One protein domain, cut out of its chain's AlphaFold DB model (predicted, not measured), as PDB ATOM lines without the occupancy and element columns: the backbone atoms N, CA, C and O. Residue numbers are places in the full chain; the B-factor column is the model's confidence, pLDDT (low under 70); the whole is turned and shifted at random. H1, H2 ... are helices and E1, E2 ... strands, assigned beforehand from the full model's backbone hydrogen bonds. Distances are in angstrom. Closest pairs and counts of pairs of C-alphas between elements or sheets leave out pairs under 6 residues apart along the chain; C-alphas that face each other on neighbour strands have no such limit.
ATOM      1  N   PRO A  19     245.489 176.983 262.267       65.38
ATOM      2  CA  PRO A  19     244.452 177.113 261.256       65.38
ATOM      3  C   PRO A  19     244.219 178.595 260.978       65.38
ATOM      4  O   PRO A  19     244.163 179.415 261.898       65.38
ATOM      5  N   THR A  20     244.145 178.956 259.698       77.19
ATOM      6  CA  THR A  20     243.860 180.345 259.338       77.19
ATOM      7  C   THR A  20     242.485 180.730 259.884       77.19
ATOM      8  O   THR A  20     241.584 179.892 259.951       77.19
ATOM      9  N   VAL A  21     242.305 182.003 260.247       76.12
ATOM     10  CA  VAL A  21     241.019 182.527 260.749       76.12
ATOM     11  C   VAL A  21     239.870 182.177 259.796       76.12
ATOM     12  O   VAL A  21     238.775 181.846 260.239       76.12
ATOM     13  N   PHE A  22     240.140 182.172 258.488       79.19
ATOM     14  CA  PHE A  22     239.182 181.768 257.464       79.19
ATOM     15  C   PHE A  22     238.768 180.293 257.591       79.19
ATOM     16  O   PHE A  22     237.578 179.999 257.657       79.19
ATOM     17  N   THR A  23     239.730 179.368 257.697       84.62
ATOM     18  CA  THR A  23     239.447 177.933 257.888       84.62
ATOM     19  C   THR A  23     238.641 177.683 259.161       84.62
ATOM     20  O   THR A  23     237.715 176.877 259.156       84.62
ATOM     21  N   GLN A  24     238.957 178.403 260.240       87.25
ATOM     22  CA  GLN A  24     238.219 178.294 261.496       87.25
ATOM     23  C   GLN A  24     236.774 178.793 261.354       87.25
ATOM     24  O   GLN A  24     235.856 178.122 261.811       87.25
ATOM     25  N   GLN A  25     236.547 179.932 260.695       88.06
ATOM     26  CA  GLN A  25     235.192 180.453 260.481       88.06
ATOM     27  C   GLN A  25     234.332 179.521 259.626       88.06
ATOM     28  O   GLN A  25     233.165 179.323 259.952       88.06
ATOM     29  N   VAL A  26     234.895 178.941 258.563       90.62
ATOM     30  CA  VAL A  26     234.186 177.960 257.723       90.62
ATOM     31  C   VAL A  26     233.793 176.742 258.556       90.62
ATOM     32  O   VAL A  26     232.618 176.388 258.589       90.62
ATOM     33  N   TYR A  27     234.737 176.181 259.318       92.00
ATOM     34  CA  TYR A  27     234.468 175.045 260.202       92.00
ATOM     35  C   TYR A  27     233.347 175.336 261.210       92.00
ATOM     36  O   TYR A  27     232.459 174.509 261.403       92.00
ATOM     37  N   ILE A  28     233.359 176.520 261.833       93.69
ATOM     38  CA  ILE A  28     232.323 176.920 262.795       93.69
ATOM     39  C   ILE A  28     230.955 177.017 262.121       93.69
ATOM     40  O   ILE A  28     229.975 176.534 262.678       93.69
ATOM     41  N   LYS A  29     230.878 177.628 260.933       93.50
ATOM     42  CA  LYS A  29     229.618 177.765 260.190       93.50
ATOM     43  C   LYS A  29     229.039 176.403 259.791       93.50
ATOM     44  O   LYS A  29     227.832 176.225 259.889       93.50
ATOM     45  N   GLU A  30     229.883 175.449 259.398       91.62
ATOM     46  CA  GLU A  30     229.465 174.088 259.017       91.62
ATOM     47  C   GLU A  30     229.025 173.224 260.208       91.62
ATOM     48  O   GLU A  30     228.213 172.319 260.040       91.62
ATOM     49  N   ASN A  31     229.544 173.499 261.409       93.12
ATOM     50  CA  ASN A  31     229.290 172.711 262.623       93.12
ATOM     51  C   ASN A  31     228.484 173.493 263.676       93.12
ATOM     52  O   ASN A  31     228.584 173.215 264.874       93.12
ATOM     53  N   LEU A  32     227.718 174.497 263.247       95.19
ATOM     54  CA  LEU A  32     226.923 175.327 264.141       95.19
ATOM     55  C   LEU A  32     225.703 174.557 264.661       95.19
ATOM     56  O   LEU A  32     224.892 174.048 263.890       95.19
ATOM     57  N   ILE A  33     225.542 174.525 265.980       95.56
ATOM     58  CA  ILE A  33     224.423 173.879 266.661       95.56
ATOM     59  C   ILE A  33     223.382 174.937 267.024       95.56
ATOM     60  O   ILE A  33     223.690 175.930 267.687       95.56
ATOM     61  N   VAL A  34     222.130 174.708 266.629       95.88
ATOM     62  CA  VAL A  34     220.988 175.551 267.007       95.88
ATOM     63  C   VAL A  34     220.117 174.785 267.995       95.88
ATOM     64  O   VAL A  34     219.416 173.850 267.614       95.88
ATOM     65  N   LEU A  35     220.161 175.183 269.266       95.31
ATOM     66  CA  LEU A  35     219.364 174.556 270.322       95.31
ATOM     67  C   LEU A  35     217.929 175.108 270.296       95.31
ATOM     68  O   LEU A  35     217.761 176.327 270.436       95.31
ATOM     69  N   PRO A  36     216.882 174.267 270.173       93.00
ATOM     70  CA  PRO A  36     215.494 174.715 270.248       93.00
ATOM     71  C   PRO A  36     215.176 175.495 271.529       93.00
ATOM     72  O   PRO A  36     214.413 176.454 271.482       93.00
ATOM     73  N   GLU A  37     215.788 175.151 272.663       92.19
ATOM     74  CA  GLU A  37     215.574 175.823 273.950       92.19
ATOM     75  C   GLU A  37     216.075 177.268 273.947       92.19
ATOM     76  O   GLU A  37     215.455 178.128 274.570       92.19
ATOM     77  N   LEU A  38     217.189 177.545 273.259       93.50
ATOM     78  CA  LEU A  38     217.710 178.906 273.112       93.50
ATOM     79  C   LEU A  38     216.943 179.667 272.031       93.50
ATOM     80  O   LEU A  38     216.566 180.817 272.249       93.50
ATOM     81  N   ARG A  39     216.631 179.014 270.903       92.19
ATOM     82  CA  ARG A  39     215.822 179.608 269.829       92.19
ATOM     83  C   ARG A  39     214.455 180.067 270.336       92.19
ATOM     84  O   ARG A  39     214.026 181.165 270.003       92.19
ATOM     85  N   ASN A  40     213.809 179.246 271.162       90.38
ATOM     86  CA  ASN A  40     212.468 179.496 271.694       90.38
ATOM     87  C   ASN A  40     212.471 180.298 273.005       90.38
ATOM     88  O   ASN A  40     211.400 180.587 273.539       90.38
ATOM     89  N   LEU A  41     213.647 180.650 273.545       88.38
ATOM     90  CA  LEU A  41     213.752 181.437 274.776       88.38
ATOM     91  C   LEU A  41     213.136 182.829 274.603       88.38
ATOM     92  O   LEU A  41     212.502 183.347 275.522       88.38
ATOM     93  N   ILE A  42     213.353 183.430 273.433       83.44
ATOM     94  CA  ILE A  42     212.814 184.736 273.072       83.44
ATOM     95  C   ILE A  42     211.646 184.515 272.104       83.44
ATOM     96  O   ILE A  42     211.785 183.715 271.176       83.44
ATOM     97  N   PRO A  43     210.504 185.203 272.296       80.00
ATOM     98  CA  PRO A  43     209.382 185.129 271.371       80.00
ATOM     99  C   PRO A  43     209.818 185.382 269.926       80.00
ATOM    100  O   PRO A  43     210.653 186.251 269.660       80.00
ATOM    101  N   ALA A  44     209.237 184.628 268.996       84.31
ATOM    102  CA  ALA A  44     209.488 184.825 267.577       84.31
ATOM    103  C   ALA A  44     209.023 186.220 267.128       84.31
ATOM    104  O   ALA A  44     208.083 186.791 267.690       84.31
ATOM    105  N   LEU A  45     209.680 186.749 266.093       84.88
ATOM    106  CA  LEU A  45     209.248 187.990 265.452       84.88
ATOM    107  C   LEU A  45     207.845 187.820 264.871       84.88
ATOM    108  O   LEU A  45     207.480 186.739 264.401       84.88
ATOM    109  N   GLN A  46     207.082 188.910 264.862       83.81
ATOM    110  CA  GLN A  46     205.825 188.938 264.127       83.81
ATOM    111  C   GLN A  46     206.075 188.802 262.625       83.81
ATOM    112  O   GLN A  46     207.168 189.094 262.134       83.81
ATOM    113  N   GLN A  47     205.047 188.396 261.879       87.00
ATOM    114  CA  GLN A  47     205.159 188.215 260.432       87.00
ATOM    115  C   GLN A  47     205.623 189.500 259.736       87.00
ATOM    116  O   GLN A  47     206.497 189.445 258.873       87.00
ATOM    117  N   GLU A  48     205.094 190.655 260.146       86.56
ATOM    118  CA  GLU A  48     205.469 191.942 259.560       86.56
ATOM    119  C   GLU A  48     206.926 192.317 259.886       86.56
ATOM    120  O   GLU A  48     207.680 192.745 259.011       86.56
ATOM    121  N   GLU A  49     207.358 192.101 261.132       88.00
ATOM    122  CA  GLU A  49     208.739 192.354 261.566       88.00
ATOM    123  C   GLU A  49     209.736 191.427 260.865       88.00
ATOM    124  O   GLU A  49     210.826 191.853 260.479       88.00
ATOM    125  N   PHE A  50     209.359 190.161 260.684       91.44
ATOM    126  CA  PHE A  50     210.164 189.172 259.985       91.44
ATOM    127  C   PHE A  50     210.337 189.540 258.507       91.44
ATOM    128  O   PHE A  50     211.460 189.536 258.011       91.44
ATOM    129  N   GLN A  51     209.258 189.936 257.824       93.25
ATOM    130  CA  GLN A  51     209.312 190.405 256.434       93.25
ATOM    131  C   GLN A  51     210.175 191.661 256.288       93.25
ATOM    132  O   GLN A  51     210.979 191.769 255.360       93.25
ATOM    133  N   GLN A  52     210.053 192.608 257.223       92.88
ATOM    134  CA  GLN A  52     210.891 193.804 257.218       92.88
ATOM    135  C   GLN A  52     212.370 193.456 257.430       92.88
ATOM    136  O   GLN A  52     213.237 194.023 256.758       92.88
ATOM    137  N   LEU A  53     212.670 192.525 258.343       93.12
ATOM    138  CA  LEU A  53     214.023 192.018 258.546       93.12
ATOM    139  C   LEU A  53     214.553 191.378 257.259       93.12
ATOM    140  O   LEU A  53     215.627 191.758 256.807       93.12
ATOM    141  N   GLU A  54     213.797 190.472 256.646       95.56
ATOM    142  CA  GLU A  54     214.161 189.807 255.392       95.56
ATOM    143  C   GLU A  54     214.456 190.810 254.271       95.56
ATOM    144  O   GLU A  54     215.535 190.766 253.680       95.56
ATOM    145  N   SER A  55     213.568 191.784 254.046       95.62
ATOM    146  CA  SER A  55     213.788 192.843 253.057       95.62
ATOM    147  C   SER A  55     215.071 193.634 253.331       95.62
ATOM    148  O   SER A  55     215.810 193.954 252.398       95.62
ATOM    149  N   ASN A  56     215.359 193.950 254.597       94.56
ATOM    150  CA  ASN A  56     216.571 194.674 254.975       94.56
ATOM    151  C   ASN A  56     217.836 193.834 254.738       94.56
ATOM    152  O   ASN A  56     218.843 194.364 254.262       94.56
ATOM    153  N   LEU A  57     217.791 192.537 255.059       95.19
ATOM    154  CA  LEU A  57     218.921 191.625 254.870       95.19
ATOM    155  C   LEU A  57     219.212 191.380 253.389       95.19
ATOM    156  O   LEU A  57     220.377 191.365 253.004       95.19
ATOM    157  N   LEU A  58     218.185 191.256 252.548       95.25
ATOM    158  CA  LEU A  58     218.362 191.121 251.100       95.25
ATOM    159  C   LEU A  58     218.941 192.394 250.468       95.25
ATOM    160  O   LEU A  58     219.786 192.312 249.581       95.25
ATOM    161  N   ALA A  59     218.528 193.572 250.942       95.81
ATOM    162  CA  ALA A  59     218.997 194.848 250.401       95.81
ATOM    163  C   ALA A  59     220.422 195.221 250.844       95.81
ATOM    164  O   ALA A  59     221.145 195.900 250.110       95.81
ATOM    165  N   HIS A  60     220.823 194.844 252.061       95.06
ATOM    166  CA  HIS A  60     222.041 195.373 252.688       95.06
ATOM    167  C   HIS A  60     222.982 194.315 253.271       95.06
ATOM    168  O   HIS A  60     224.036 194.677 253.802       95.06
ATOM    169  N   GLY A  61     222.620 193.035 253.185       93.44
ATOM    170  CA  GLY A  61     223.334 191.937 253.824       93.44
ATOM    171  C   GLY A  61     223.203 191.936 255.350       93.44
ATOM    172  O   GLY A  61     222.603 192.819 255.973       93.44
ATOM    173  N   ILE A  62     223.809 190.928 255.976       94.62
ATOM    174  CA  ILE A  62     223.846 190.793 257.434       94.62
ATOM    175  C   ILE A  62     224.987 191.653 257.981       94.62
ATOM    176  O   ILE A  62     226.159 191.274 257.955       94.62
ATOM    177  N   LYS A  63     224.635 192.840 258.483       91.50
ATOM    178  CA  LYS A  63     225.603 193.768 259.083       91.50
ATOM    179  C   LYS A  63     226.062 193.284 260.449       91.50
ATOM    180  O   LYS A  63     227.266 193.180 260.681       91.50
ATOM    181  N   ASP A  64     225.120 192.984 261.332       90.50
ATOM    182  CA  ASP A  64     225.430 192.583 262.700       90.50
ATOM    183  C   ASP A  64     225.807 191.101 262.749       90.50
ATOM    184  O   ASP A  64     225.038 190.272 262.247       90.50
ATOM    185  N   PRO A  65     226.959 190.746 263.349       94.62
ATOM    186  CA  PRO A  65     227.399 189.362 263.419       94.62
ATOM    187  C   PRO A  65     226.408 188.496 264.207       94.62
ATOM    188  O   PRO A  65     225.664 188.985 265.062       94.62
ATOM    189  N   LEU A  66     226.421 187.199 263.915       96.19
ATOM    190  CA  LEU A  66     225.757 186.199 264.742       96.19
ATOM    191  C   LEU A  66     226.631 185.882 265.949       96.19
ATOM    192  O   LEU A  66     227.845 185.718 265.802       96.19
ATOM    193  N   THR A  67     226.022 185.782 267.123       96.44
ATOM    194  CA  THR A  67     226.760 185.484 268.350       96.44
ATOM    195  C   THR A  67     226.742 183.983 268.597       96.44
ATOM    196  O   THR A  67     225.679 183.359 268.609       96.44
ATOM    197  N   ILE A  68     227.928 183.415 268.790       97.44
ATOM    198  CA  ILE A  68     228.161 181.982 268.936       97.44
ATOM    199  C   ILE A  68     228.882 181.741 270.255       97.44
ATOM    200  O   ILE A  68     229.912 182.356 270.524       97.44
ATOM    201  N   TRP A  69     228.361 180.817 271.049       97.38
ATOM    202  CA  TRP A  69     229.020 180.316 272.242       97.38
ATOM    203  C   TRP A  69     229.948 179.156 271.877       97.38
ATOM    204  O   TRP A  69     229.494 178.127 271.372       97.38
ATOM    205  N   GLU A  70     231.250 179.337 272.099       95.94
ATOM    206  CA  GLU A  70     232.240 178.259 272.001       95.94
ATOM    207  C   GLU A  70     232.322 177.541 273.351       95.94
ATOM    208  O   GLU A  70     232.625 178.162 274.362       95.94
ATOM    209  N   THR A  71     232.035 176.239 273.382       95.44
ATOM    210  CA  THR A  71     231.987 175.464 274.633       95.44
ATOM    211  C   THR A  71     232.218 173.972 274.381       95.44
ATOM    212  O   THR A  71     232.701 173.600 273.317       95.44
ATOM    213  N   THR A  72     231.896 173.097 275.334       95.06
ATOM    214  CA  THR A  72     231.933 171.633 275.175       95.06
ATOM    215  C   THR A  72     230.528 171.037 275.174       95.06
ATOM    216  O   THR A  72     229.611 171.600 275.775       95.06
ATOM    217  N   SER A  73     230.344 169.865 274.555       93.00
ATOM    218  CA  SER A  73     229.036 169.194 274.583       93.00
ATOM    219  C   SER A  73     228.603 168.821 276.007       93.00
ATOM    220  O   SER A  73     227.412 168.905 276.299       93.00
ATOM    221  N   SER A  74     229.538 168.513 276.921       91.69
ATOM    222  CA  SER A  74     229.233 168.328 278.353       91.69
ATOM    223  C   SER A  74     228.622 169.563 278.990       91.69
ATOM    224  O   SER A  74     227.630 169.445 279.703       91.69
ATOM    225  N   THR A  75     229.218 170.734 278.758       93.69
ATOM    226  CA  THR A  75     228.763 171.990 279.367       93.69
ATOM    227  C   THR A  75     227.359 172.340 278.891       93.69
ATOM    228  O   THR A  75     226.517 172.748 279.688       93.69
ATOM    229  N   VAL A  76     227.077 172.125 277.600       92.88
ATOM    230  CA  VAL A  76     225.727 172.309 277.058       92.88
ATOM    231  C   VAL A  76     224.759 171.302 277.681       92.88
ATOM    232  O   VAL A  76     223.732 171.705 278.222       92.88
ATOM    233  N   ALA A  77     225.098 170.007 277.651       91.56
ATOM    234  CA  ALA A  77     224.233 168.932 278.133       91.56
ATOM    235  C   ALA A  77     223.881 169.068 279.622       91.56
ATOM    236  O   ALA A  77     222.743 168.806 280.004       91.56
ATOM    237  N   ALA A  78     224.822 169.531 280.449       91.81
ATOM    238  CA  ALA A  78     224.610 169.751 281.878       91.81
ATOM    239  C   ALA A  78     223.517 170.793 282.181       91.81
ATOM    240  O   ALA A  78     222.883 170.723 283.231       91.81
ATOM    241  N   GLY A  79     223.286 171.749 281.275       88.44
ATOM    242  CA  GLY A  79     222.279 172.799 281.446       88.44
ATOM    243  C   GLY A  79     220.923 172.516 280.788       88.44
ATOM    244  O   GLY A  79     220.030 173.375 280.847       88.44
ATOM    245  N   LEU A  80     220.774 171.374 280.112       91.31
ATOM    246  CA  LEU A  80     219.533 170.947 279.463       91.31
ATOM    247  C   LEU A  80     218.651 170.149 280.430       91.31
ATOM    248  O   LEU A  80     219.137 169.489 281.347       91.31
ATOM    249  N   SER A  81     217.335 170.193 280.218       88.25
ATOM    250  CA  SER A  81     216.403 169.339 280.956       88.25
ATOM    251  C   SER A  81     216.541 167.877 280.515       88.25
ATOM    252  O   SER A  81     217.017 167.593 279.418       88.25
ATOM    253  N   ALA A  82     216.132 166.927 281.359       88.06
ATOM    254  CA  ALA A  82     216.267 165.496 281.060       88.06
ATOM    255  C   ALA A  82     215.466 165.045 279.819       88.06
ATOM    256  O   ALA A  82     215.835 164.079 279.164       88.06
ATOM    257  N   ASP A  83     214.386 165.756 279.502       88.94
ATOM    258  CA  ASP A  83     213.472 165.543 278.376       88.94
ATOM    259  C   ASP A  83     213.799 166.407 277.145       88.94
ATOM    260  O   ASP A  83     213.038 166.432 276.179       88.94
ATOM    261  N   SER A  84     214.917 167.134 277.172       89.88
ATOM    262  CA  SER A  84     215.298 168.046 276.099       89.88
ATOM    263  C   SER A  84     215.566 167.299 274.778       89.88
ATOM    264  O   SER A  84     216.380 166.369 274.754       89.88
ATOM    265  N   PRO A  85     214.975 167.734 273.645       91.31
ATOM    266  CA  PRO A  85     215.283 167.176 272.325       91.31
ATOM    267  C   PRO A  85     216.733 167.456 271.893       91.31
ATOM    268  O   PRO A  85     217.276 166.762 271.036       91.31
ATOM    269  N   SER A  86     217.394 168.445 272.502       91.75
ATOM    270  CA  SER A  86     218.782 168.793 272.193       91.75
ATOM    271  C   SER A  86     219.795 167.727 272.610       91.75
ATOM    272  O   SER A  86     220.920 167.752 272.112       91.75
ATOM    273  N   HIS A  87     219.426 166.757 273.455       89.06
ATOM    274  CA  HIS A  87     220.308 165.623 273.760       89.06
ATOM    275  C   HIS A  87     220.656 164.809 272.510       89.06
ATOM    276  O   HIS A  87     221.790 164.352 272.378       89.06
ATOM    277  N   GLU A  88     219.735 164.690 271.549       89.19
ATOM    278  CA  GLU A  88     219.994 163.990 270.285       89.19
ATOM    279  C   GLU A  88     221.067 164.706 269.457       89.19
ATOM    280  O   GLU A  88     221.982 164.054 268.948       89.19
ATOM    281  N   LEU A  89     221.024 166.044 269.415       88.19
ATOM    282  CA  LEU A  89     222.004 166.888 268.715       88.19
ATOM    283  C   LEU A  89     223.422 166.758 269.299       88.19
ATOM    284  O   LEU A  89     224.404 166.998 268.600       88.19
ATOM    285  N   LEU A  90     223.531 166.372 270.575       87.50
ATOM    286  CA  LEU A  90     224.798 166.240 271.296       87.50
ATOM    287  C   LEU A  90     225.297 164.790 271.392       87.50
ATOM    288  O   LEU A  90     226.488 164.574 271.616       87.50
ATOM    289  N   SER A  91     224.418 163.801 271.204       82.56
ATOM    290  CA  SER A  91     224.667 162.375 271.477       82.56
ATOM    291  C   SER A  91     225.856 161.756 270.722       82.56
ATOM    292  O   SER A  91     226.484 160.824 271.220       82.56
ATOM    293  N   GLY A  92     226.196 162.283 269.542       79.94
ATOM    294  CA  GLY A  92     227.321 161.819 268.720       79.94
ATOM    295  C   GLY A  92     228.630 162.591 268.918       79.94
ATOM    296  O   GLY A  92     229.625 162.283 268.261       79.94
ATOM    297  N   LEU A  93     228.646 163.610 269.781       85.81
ATOM    298  CA  LEU A  93     229.783 164.513 269.936       85.81
ATOM    299  C   LEU A  93     230.690 164.073 271.084       85.81
ATOM    300  O   LEU A  93     230.238 163.755 272.182       85.81
ATOM    301  N   ASN A  94     232.001 164.122 270.851       85.88
ATOM    302  CA  ASN A  94     232.973 163.887 271.910       85.88
ATOM    303  C   ASN A  94     232.891 165.008 272.956       85.88
ATOM    304  O   ASN A  94     233.047 166.181 272.627       85.88
ATOM    305  N   THR A  95     232.717 164.620 274.217       83.00
ATOM    306  CA  THR A  95     232.617 165.495 275.391       83.00
ATOM    307  C   THR A  95     233.793 166.460 275.556       83.00
ATOM    308  O   THR A  95     233.611 167.564 276.051       83.00
ATOM    309  N   ALA A  96     234.994 166.079 275.111       81.12
ATOM    310  CA  ALA A  96     236.181 166.928 275.193       81.12
ATOM    311  C   ALA A  96     236.323 167.912 274.016       81.12
ATOM    312  O   ALA A  96     237.135 168.835 274.083       81.12
ATOM    313  N   ASN A  97     235.572 167.713 272.927       86.31
ATOM    314  CA  ASN A  97     235.695 168.550 271.742       86.31
ATOM    315  C   ASN A  97     234.893 169.841 271.893       86.31
ATOM    316  O   ASN A  97     233.812 169.871 272.485       86.31
ATOM    317  N   LYS A  98     235.428 170.907 271.291       91.81
ATOM    318  CA  LYS A  98     234.727 172.181 271.202       91.81
ATOM    319  C   LYS A  98     233.512 172.057 270.291       91.81
ATOM    320  O   LYS A  98     233.599 171.488 269.203       91.81
ATOM    321  N   VAL A  99     232.411 172.634 270.741       94.75
ATOM    322  CA  VAL A  99     231.159 172.793 270.011       94.75
ATOM    323  C   VAL A  99     230.813 174.275 269.927       94.75
ATOM    324  O   VAL A  99     231.254 175.080 270.749       94.75
ATOM    325  N   TYR A 100     230.020 174.619 268.920       96.38
ATOM    326  CA  TYR A 100     229.652 175.991 268.602       96.38
ATOM    327  C   TYR A 100     228.137 176.106 268.625       96.38
ATOM    328  O   TYR A 100     227.465 175.515 267.785       96.38
ATOM    329  N   VAL A 101     227.598 176.837 269.595       97.06
ATOM    330  CA  VAL A 101     226.152 176.982 269.788       97.06
ATOM    331  C   VAL A 101     225.721 178.385 269.384       97.06
ATOM    332  O   VAL A 101     226.287 179.369 269.854       97.06
ATOM    333  N   LEU A 102     224.708 178.502 268.527       97.12
ATOM    334  CA  LEU A 102     224.111 179.793 268.193       97.12
ATOM    335  C   LEU A 102     223.320 180.324 269.395       97.12
ATOM    336  O   LEU A 102     222.424 179.643 269.889       97.12
ATOM    337  N   ILE A 103     223.634 181.543 269.848       95.31
ATOM    338  CA  ILE A 103     222.940 182.161 270.991       95.31
ATOM    339  C   ILE A 103     222.140 183.405 270.601       95.31
ATOM    340  O   ILE A 103     221.069 183.636 271.149       95.31
ATOM    341  N   ASP A 104     222.604 184.196 269.630       93.00
ATOM    342  CA  ASP A 104     221.857 185.354 269.129       93.00
ATOM    343  C   ASP A 104     221.932 185.450 267.608       93.00
ATOM    344  O   ASP A 104     222.948 185.152 266.980       93.00
ATOM    345  N   GLY A 105     220.824 185.910 267.023       92.44
ATOM    346  CA  GLY A 105     220.675 186.040 265.581       92.44
ATOM    347  C   GLY A 105     220.013 184.849 264.895       92.44
ATOM    348  O   GLY A 105     220.166 184.720 263.691       92.44
ATOM    349  N   HIS A 106     219.214 184.048 265.608       94.69
ATOM    350  CA  HIS A 106     218.420 182.939 265.053       94.69
ATOM    351  C   HIS A 106     217.657 183.305 263.765       94.69
ATOM    352  O   HIS A 106     217.856 182.667 262.741       94.69
ATOM    353  N   ASN A 107     216.889 184.402 263.755       93.25
ATOM    354  CA  ASN A 107     216.162 184.822 262.545       93.25
ATOM    355  C   ASN A 107     217.104 185.216 261.392       93.25
ATOM    356  O   ASN A 107     216.825 184.939 260.230       93.25
ATOM    357  N   ARG A 108     218.235 185.861 261.712       94.81
ATOM    358  CA  ARG A 108     219.262 186.218 260.717       94.81
ATOM    359  C   ARG A 108     219.935 184.965 260.165       94.81
ATOM    360  O   ARG A 108     220.206 184.927 258.977       94.81
ATOM    361  N   TYR A 109     220.178 183.960 261.003       95.94
ATOM    362  CA  TYR A 109     220.734 182.669 260.611       95.94
ATOM    363  C   TYR A 109     219.793 181.893 259.687       95.94
ATOM    364  O   TYR A 109     220.229 181.400 258.647       95.94
ATOM    365  N   ASP A 110     218.503 181.835 260.027       94.62
ATOM    366  CA  ASP A 110     217.484 181.172 259.208       94.62
ATOM    367  C   ASP A 110     217.418 181.812 257.811       94.62
ATOM    368  O   ASP A 110     217.491 181.122 256.794       94.62
ATOM    369  N   LEU A 111     217.374 183.149 257.758       95.25
ATOM    370  CA  LEU A 111     217.371 183.914 256.508       95.25
ATOM    371  C   LEU A 111     218.700 183.814 255.749       95.25
ATOM    372  O   LEU A 111     218.694 183.722 254.524       95.25
ATOM    373  N   ALA A 112     219.838 183.793 256.451       95.06
ATOM    374  CA  ALA A 112     221.148 183.590 255.838       95.06
ATOM    375  C   ALA A 112     221.222 182.244 255.121       95.06
ATOM    376  O   ALA A 112     221.683 182.171 253.985       95.06
ATOM    377  N   SER A 113     220.727 181.197 255.780       92.81
ATOM    378  CA  SER A 113     220.704 179.837 255.249       92.81
ATOM    379  C   SER A 113     219.755 179.729 254.053       92.81
ATOM    380  O   SER A 113     220.116 179.149 253.031       92.81
ATOM    381  N   ALA A 114     218.568 180.339 254.147       95.06
ATOM    382  CA  ALA A 114     217.574 180.338 253.075       95.06
ATOM    383  C   ALA A 114     218.059 181.073 251.812       95.06
ATOM    384  O   ALA A 114     217.908 180.561 250.704       95.06
ATOM    385  N   HIS A 115     218.683 182.241 251.981       95.06
ATOM    386  CA  HIS A 115     219.089 183.128 250.881       95.06
ATOM    387  C   HIS A 115     220.578 183.031 250.515       95.06
ATOM    388  O   HIS A 115     221.063 183.828 249.717       95.06
ATOM    389  N   GLN A 116     221.312 182.081 251.107       94.00
ATOM    390  CA  GLN A 116     222.770 181.929 250.977       94.00
ATOM    391  C   GLN A 116     223.543 183.242 251.207       94.00
ATOM    392  O   GLN A 116     224.508 183.554 250.504       94.00
ATOM    393  N   LEU A 117     223.115 184.026 252.197       93.88
ATOM    394  CA  LEU A 117     223.789 185.269 252.563       93.88
ATOM    395  C   LEU A 117     224.996 184.961 253.443       93.88
ATOM    396  O   LEU A 117     224.904 184.187 254.397       93.88
ATOM    397  N   ASP A 118     226.118 185.624 253.170       93.44
ATOM    398  CA  ASP A 118     227.253 185.569 254.081       93.44
ATOM    399  C   ASP A 118     226.965 186.369 255.361       93.44
ATOM    400  O   ASP A 118     226.240 187.368 255.371       93.44
ATOM    401  N   TYR A 119     227.562 185.921 256.459       95.50
ATOM    402  CA  TYR A 119     227.446 186.549 257.765       95.50
ATOM    403  C   TYR A 119     228.755 186.460 258.534       95.50
ATOM    404  O   TYR A 119     229.538 185.513 258.420       95.50
ATOM    405  N   ARG A 120     228.974 187.464 259.378       95.12
ATOM    406  CA  ARG A 120     230.077 187.465 260.338       95.12
ATOM    407  C   ARG A 120     229.652 186.738 261.605       95.12
ATOM    408  O   ARG A 120     228.473 186.728 261.954       95.12
ATOM    409  N   ILE A 121     230.624 186.165 262.299       95.62
ATOM    410  CA  ILE A 121     230.412 185.508 263.585       95.62
ATOM    411  C   ILE A 121     231.177 186.244 264.679       95.62
ATOM    412  O   ILE A 121     232.276 186.746 264.445       95.62
ATOM    413  N   ASN A 122     230.582 186.305 265.862       95.50
ATOM    414  CA  ASN A 122     231.201 186.784 267.084       95.50
ATOM    415  C   ASN A 122     231.225 185.631 268.087       95.50
ATOM    416  O   ASN A 122     230.167 185.132 268.463       95.50
ATOM    417  N   ILE A 123     232.420 185.203 268.486       95.00
ATOM    418  CA  ILE A 123     232.587 184.100 269.432       95.00
ATOM    419  C   ILE A 123     232.653 184.677 270.840       95.00
ATOM    420  O   ILE A 123     233.420 185.604 271.102       95.00
ATOM    421  N   VAL A 124     231.853 184.113 271.731       95.06
ATOM    422  CA  VAL A 124     231.795 184.463 273.148       95.06
ATOM    423  C   VAL A 124     231.924 183.202 273.991       95.06
ATOM    424  O   VAL A 124     231.612 182.101 273.534       95.06
ATOM    425  N   ASP A 125     232.396 183.379 275.218       93.69
ATOM    426  CA  ASP A 125     232.563 182.311 276.196       93.69
ATOM    427  C   ASP A 125     231.635 182.560 277.387       93.69
ATOM    428  O   ASP A 125     231.447 183.701 277.817       93.69
ATOM    429  N   PHE A 126     231.048 181.482 277.890       95.12
ATOM    430  CA  PHE A 126     230.177 181.474 279.061       95.12
ATOM    431  C   PHE A 126     230.455 180.217 279.872       95.12
ATOM    432  O   PHE A 126     230.733 179.159 279.306       95.12
ATOM    433  N   GLU A 127     230.318 180.348 281.190       93.88
ATOM    434  CA  GLU A 127     230.526 179.263 282.149       93.88
ATOM    435  C   GLU A 127     229.577 178.084 281.897       93.88
ATOM    436  O   GLU A 127     230.004 176.931 281.849       93.88
ATOM    437  N   ASP A 128     228.296 178.378 281.679       94.94
ATOM    438  CA  ASP A 128     227.252 177.381 281.498       94.94
ATOM    439  C   ASP A 128     226.087 177.908 280.641       94.94
ATOM    440  O   ASP A 128     226.015 179.080 280.250       94.94
ATOM    441  N   LEU A 129     225.143 177.013 280.346       93.88
ATOM    442  CA  LEU A 129     223.949 177.337 279.568       93.88
ATOM    443  C   LEU A 129     222.992 178.281 280.324       93.88
ATOM    444  O   LEU A 129     222.152 178.927 279.700       93.88
ATOM    445  N   GLU A 130     223.070 178.369 281.652       91.19
ATOM    446  CA  GLU A 130     222.257 179.300 282.438       91.19
ATOM    447  C   GLU A 130     222.714 180.744 282.202       91.19
ATOM    448  O   GLU A 130     221.891 181.587 281.839       91.19
ATOM    449  N   LYS A 131     224.025 181.004 282.244       93.75
ATOM    450  CA  LYS A 131     224.617 182.308 281.908       93.75
ATOM    451  C   LYS A 131     224.329 182.743 280.483       93.75
ATOM    452  O   LYS A 131     224.086 183.927 280.251       93.75
ATOM    453  N   VAL A 132     224.282 181.804 279.539       94.94
ATOM    454  CA  VAL A 132     223.843 182.094 278.166       94.94
ATOM    455  C   VAL A 132     222.399 182.596 278.149       94.94
ATOM    456  O   VAL A 132     222.106 183.596 277.496       94.94
ATOM    457  N   ARG A 133     221.488 181.940 278.881       92.19
ATOM    458  CA  ARG A 133     220.077 182.357 278.944       92.19
ATOM    459  C   ARG A 133     219.924 183.737 279.581       92.19
ATOM    460  O   ARG A 133     219.154 184.540 279.058       92.19
ATOM    461  N   ASP A 134     220.648 184.012 280.664       90.25
ATOM    462  CA  ASP A 134     220.652 185.328 281.316       90.25
ATOM    463  C   ASP A 134     221.146 186.410 280.354       90.25
ATOM    464  O   ASP A 134     220.452 187.401 280.127       90.25
ATOM    465  N   TYR A 135     222.286 186.163 279.701       92.75
ATOM    466  CA  TYR A 135     222.838 187.061 278.692       92.75
ATOM    467  C   TYR A 135     221.838 187.344 277.567       92.75
ATOM    468  O   TYR A 135     221.660 188.497 277.181       92.75
ATOM    469  N   MET A 136     221.156 186.319 277.051       92.38
ATOM    470  CA  MET A 136     220.151 186.493 275.999       92.38
ATOM    471  C   MET A 136     218.988 187.375 276.460       92.38
ATOM    472  O   MET A 136     218.547 188.239 275.702       92.38
ATOM    473  N   ILE A 137     218.500 187.186 277.690       88.00
ATOM    474  CA  ILE A 137     217.415 187.997 278.257       88.00
ATOM    475  C   ILE A 137     217.862 189.454 278.421       88.00
ATOM    476  O   ILE A 137     217.156 190.362 277.976       88.00
ATOM    477  N   ASP A 138     219.044 189.686 278.990       87.19
ATOM    478  CA  ASP A 138     219.582 191.032 279.208       87.19
ATOM    479  C   ASP A 138     219.874 191.752 277.892       87.19
ATOM    480  O   ASP A 138     219.559 192.933 277.730       87.19
ATOM    481  N   PHE A 139     220.404 191.024 276.908       87.19
ATOM    482  CA  PHE A 139     220.656 191.558 275.576       87.19
ATOM    483  C   PHE A 139     219.365 191.993 274.878       87.19
ATOM    484  O   PHE A 139     219.366 193.000 274.169       87.19
ATOM    485  N   GLN A 140     218.255 191.273 275.086       84.06
ATOM    486  CA  GLN A 140     216.951 191.723 274.602       84.06
ATOM    487  C   GLN A 140     216.461 192.939 275.386       84.06
ATOM    488  O   GLN A 140     216.089 193.925 274.758       84.06
ATOM    489  N   LEU A 141     216.518 192.917 276.722       82.88
ATOM    490  CA  LEU A 141     216.064 194.018 277.583       82.88
ATOM    491  C   LEU A 141     216.798 195.343 277.339       82.88
ATOM    492  O   LEU A 141     216.207 196.407 277.506       82.88
ATOM    493  N   GLY A 142     218.051 195.296 276.882       79.94
ATOM    494  CA  GLY A 142     218.805 196.478 276.459       79.94
ATOM    495  C   GLY A 142     218.349 197.095 275.127       79.94
ATOM    496  O   GLY A 142     218.806 198.186 274.770       79.94
ATOM    497  N   ARG A 143     217.464 196.438 274.360       77.12
ATOM    498  CA  ARG A 143     216.971 196.962 273.079       77.12
ATOM    499  C   ARG A 143     215.910 198.032 273.303       77.12
ATOM    500  O   ARG A 143     214.915 197.825 273.984       77.12
ATOM    501  N   ARG A 144     216.058 199.156 272.600       70.12
ATOM    502  CA  ARG A 144     215.100 200.276 272.621       70.12
ATOM    503  C   ARG A 144     213.771 199.983 271.906       70.12
ATOM    504  O   ARG A 144     212.874 200.813 271.968       70.12
ATOM    505  N   ASN A 145     213.658 198.831 271.240       69.88
ATOM    506  CA  ASN A 145     212.522 198.461 270.390       69.88
ATOM    507  C   ASN A 145     211.605 197.401 271.031       69.88
ATOM    508  O   ASN A 145     210.831 196.769 270.322       69.88
TER     509      ASN A 145
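What this domain is: This is residues 19 to 145 of the 337 residues of an uncharacterized protein of Arundinibacter roseus (UniProt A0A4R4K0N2). Look for a small, strongly twisted three-stranded sheet in the middle, with H6 and, farther out, H3 beyond one end of its inner strand E1, and H4 and H5 near the other end. H1 crosses over the sheet on one side and H7 lies on the opposite side; residues 19 to 24, of which 21 to 24 belong to H1, stick out. The printed part has 127 residues, with seven named helices and three named strands in the order H1 H2 H3 E1 H4 H5 E2 H6 E3 H7, a mixed class of helices and strands. The sheet, E2 E1 E3, is mixed; the whole is compact, with a radius of gyration of the C-alphas of 15.0 A and spans of 41 by 34 by 24 A.

How they stand to each other: Start at H1, residues 21 to 30, on the sheet of E2, residues 98 to 104, E1, residues 66 to 72, and E3, residues 121 to 124. H1 is only just over E1, on which 3 of its C-alphas fall, at a height over the sheet of 9.7 A, and runs across the strands at 85 degrees on the local plane. Next, residues 32 to 33 pair in parallel with residues 100 to 101 of E2. H2, residues 36 to 39, only grazes the sheet. Further on, H3, residues 47 to 60, and H6, residues 106 to 115, only just touch, with 3 pairs of C-alphas within 8 A, the closest Glu 54 and Leu 111 at 6.8 A. E1 and E2 are antiparallel at 146 degrees, with N 69 and O 101 within hydrogen-bond range at 2.8 A; E1 and E3 are parallel at 45 degrees, with N 68 and O 122 at 2.8 A. H4, residues 73 to 78, only just touches H5, residues 86 to 90, with 3 such pairs, the closest Ser 73 and Leu 90 at 6.1 A. Finally H7, residues 129 to 141, only grazes the sheet. Every O i to N i+4 pair is within hydrogen-bond range in H1, H3, H4, H5, H6 and H7; H2 is too short for one.

Where its parts are: Find C-alpha 21 at (241.019, 182.527, 260.749), where H1 begins its 14.4 A. H3 is 19.9 A long, E1 19.0 A, E2 18.5 A and H6 14.2 A. H7 runs 18.6 A to C-alpha 141 at (216.064, 194.018, 277.583).

The domain as a whole: The C-alphas of Glu 48 and Ala 96 are the two farthest apart, at 42.6 A. The printed part has no cut and no long link. Its mean pLDDT is 90.6; look for values under 70 at residues 19 and 145.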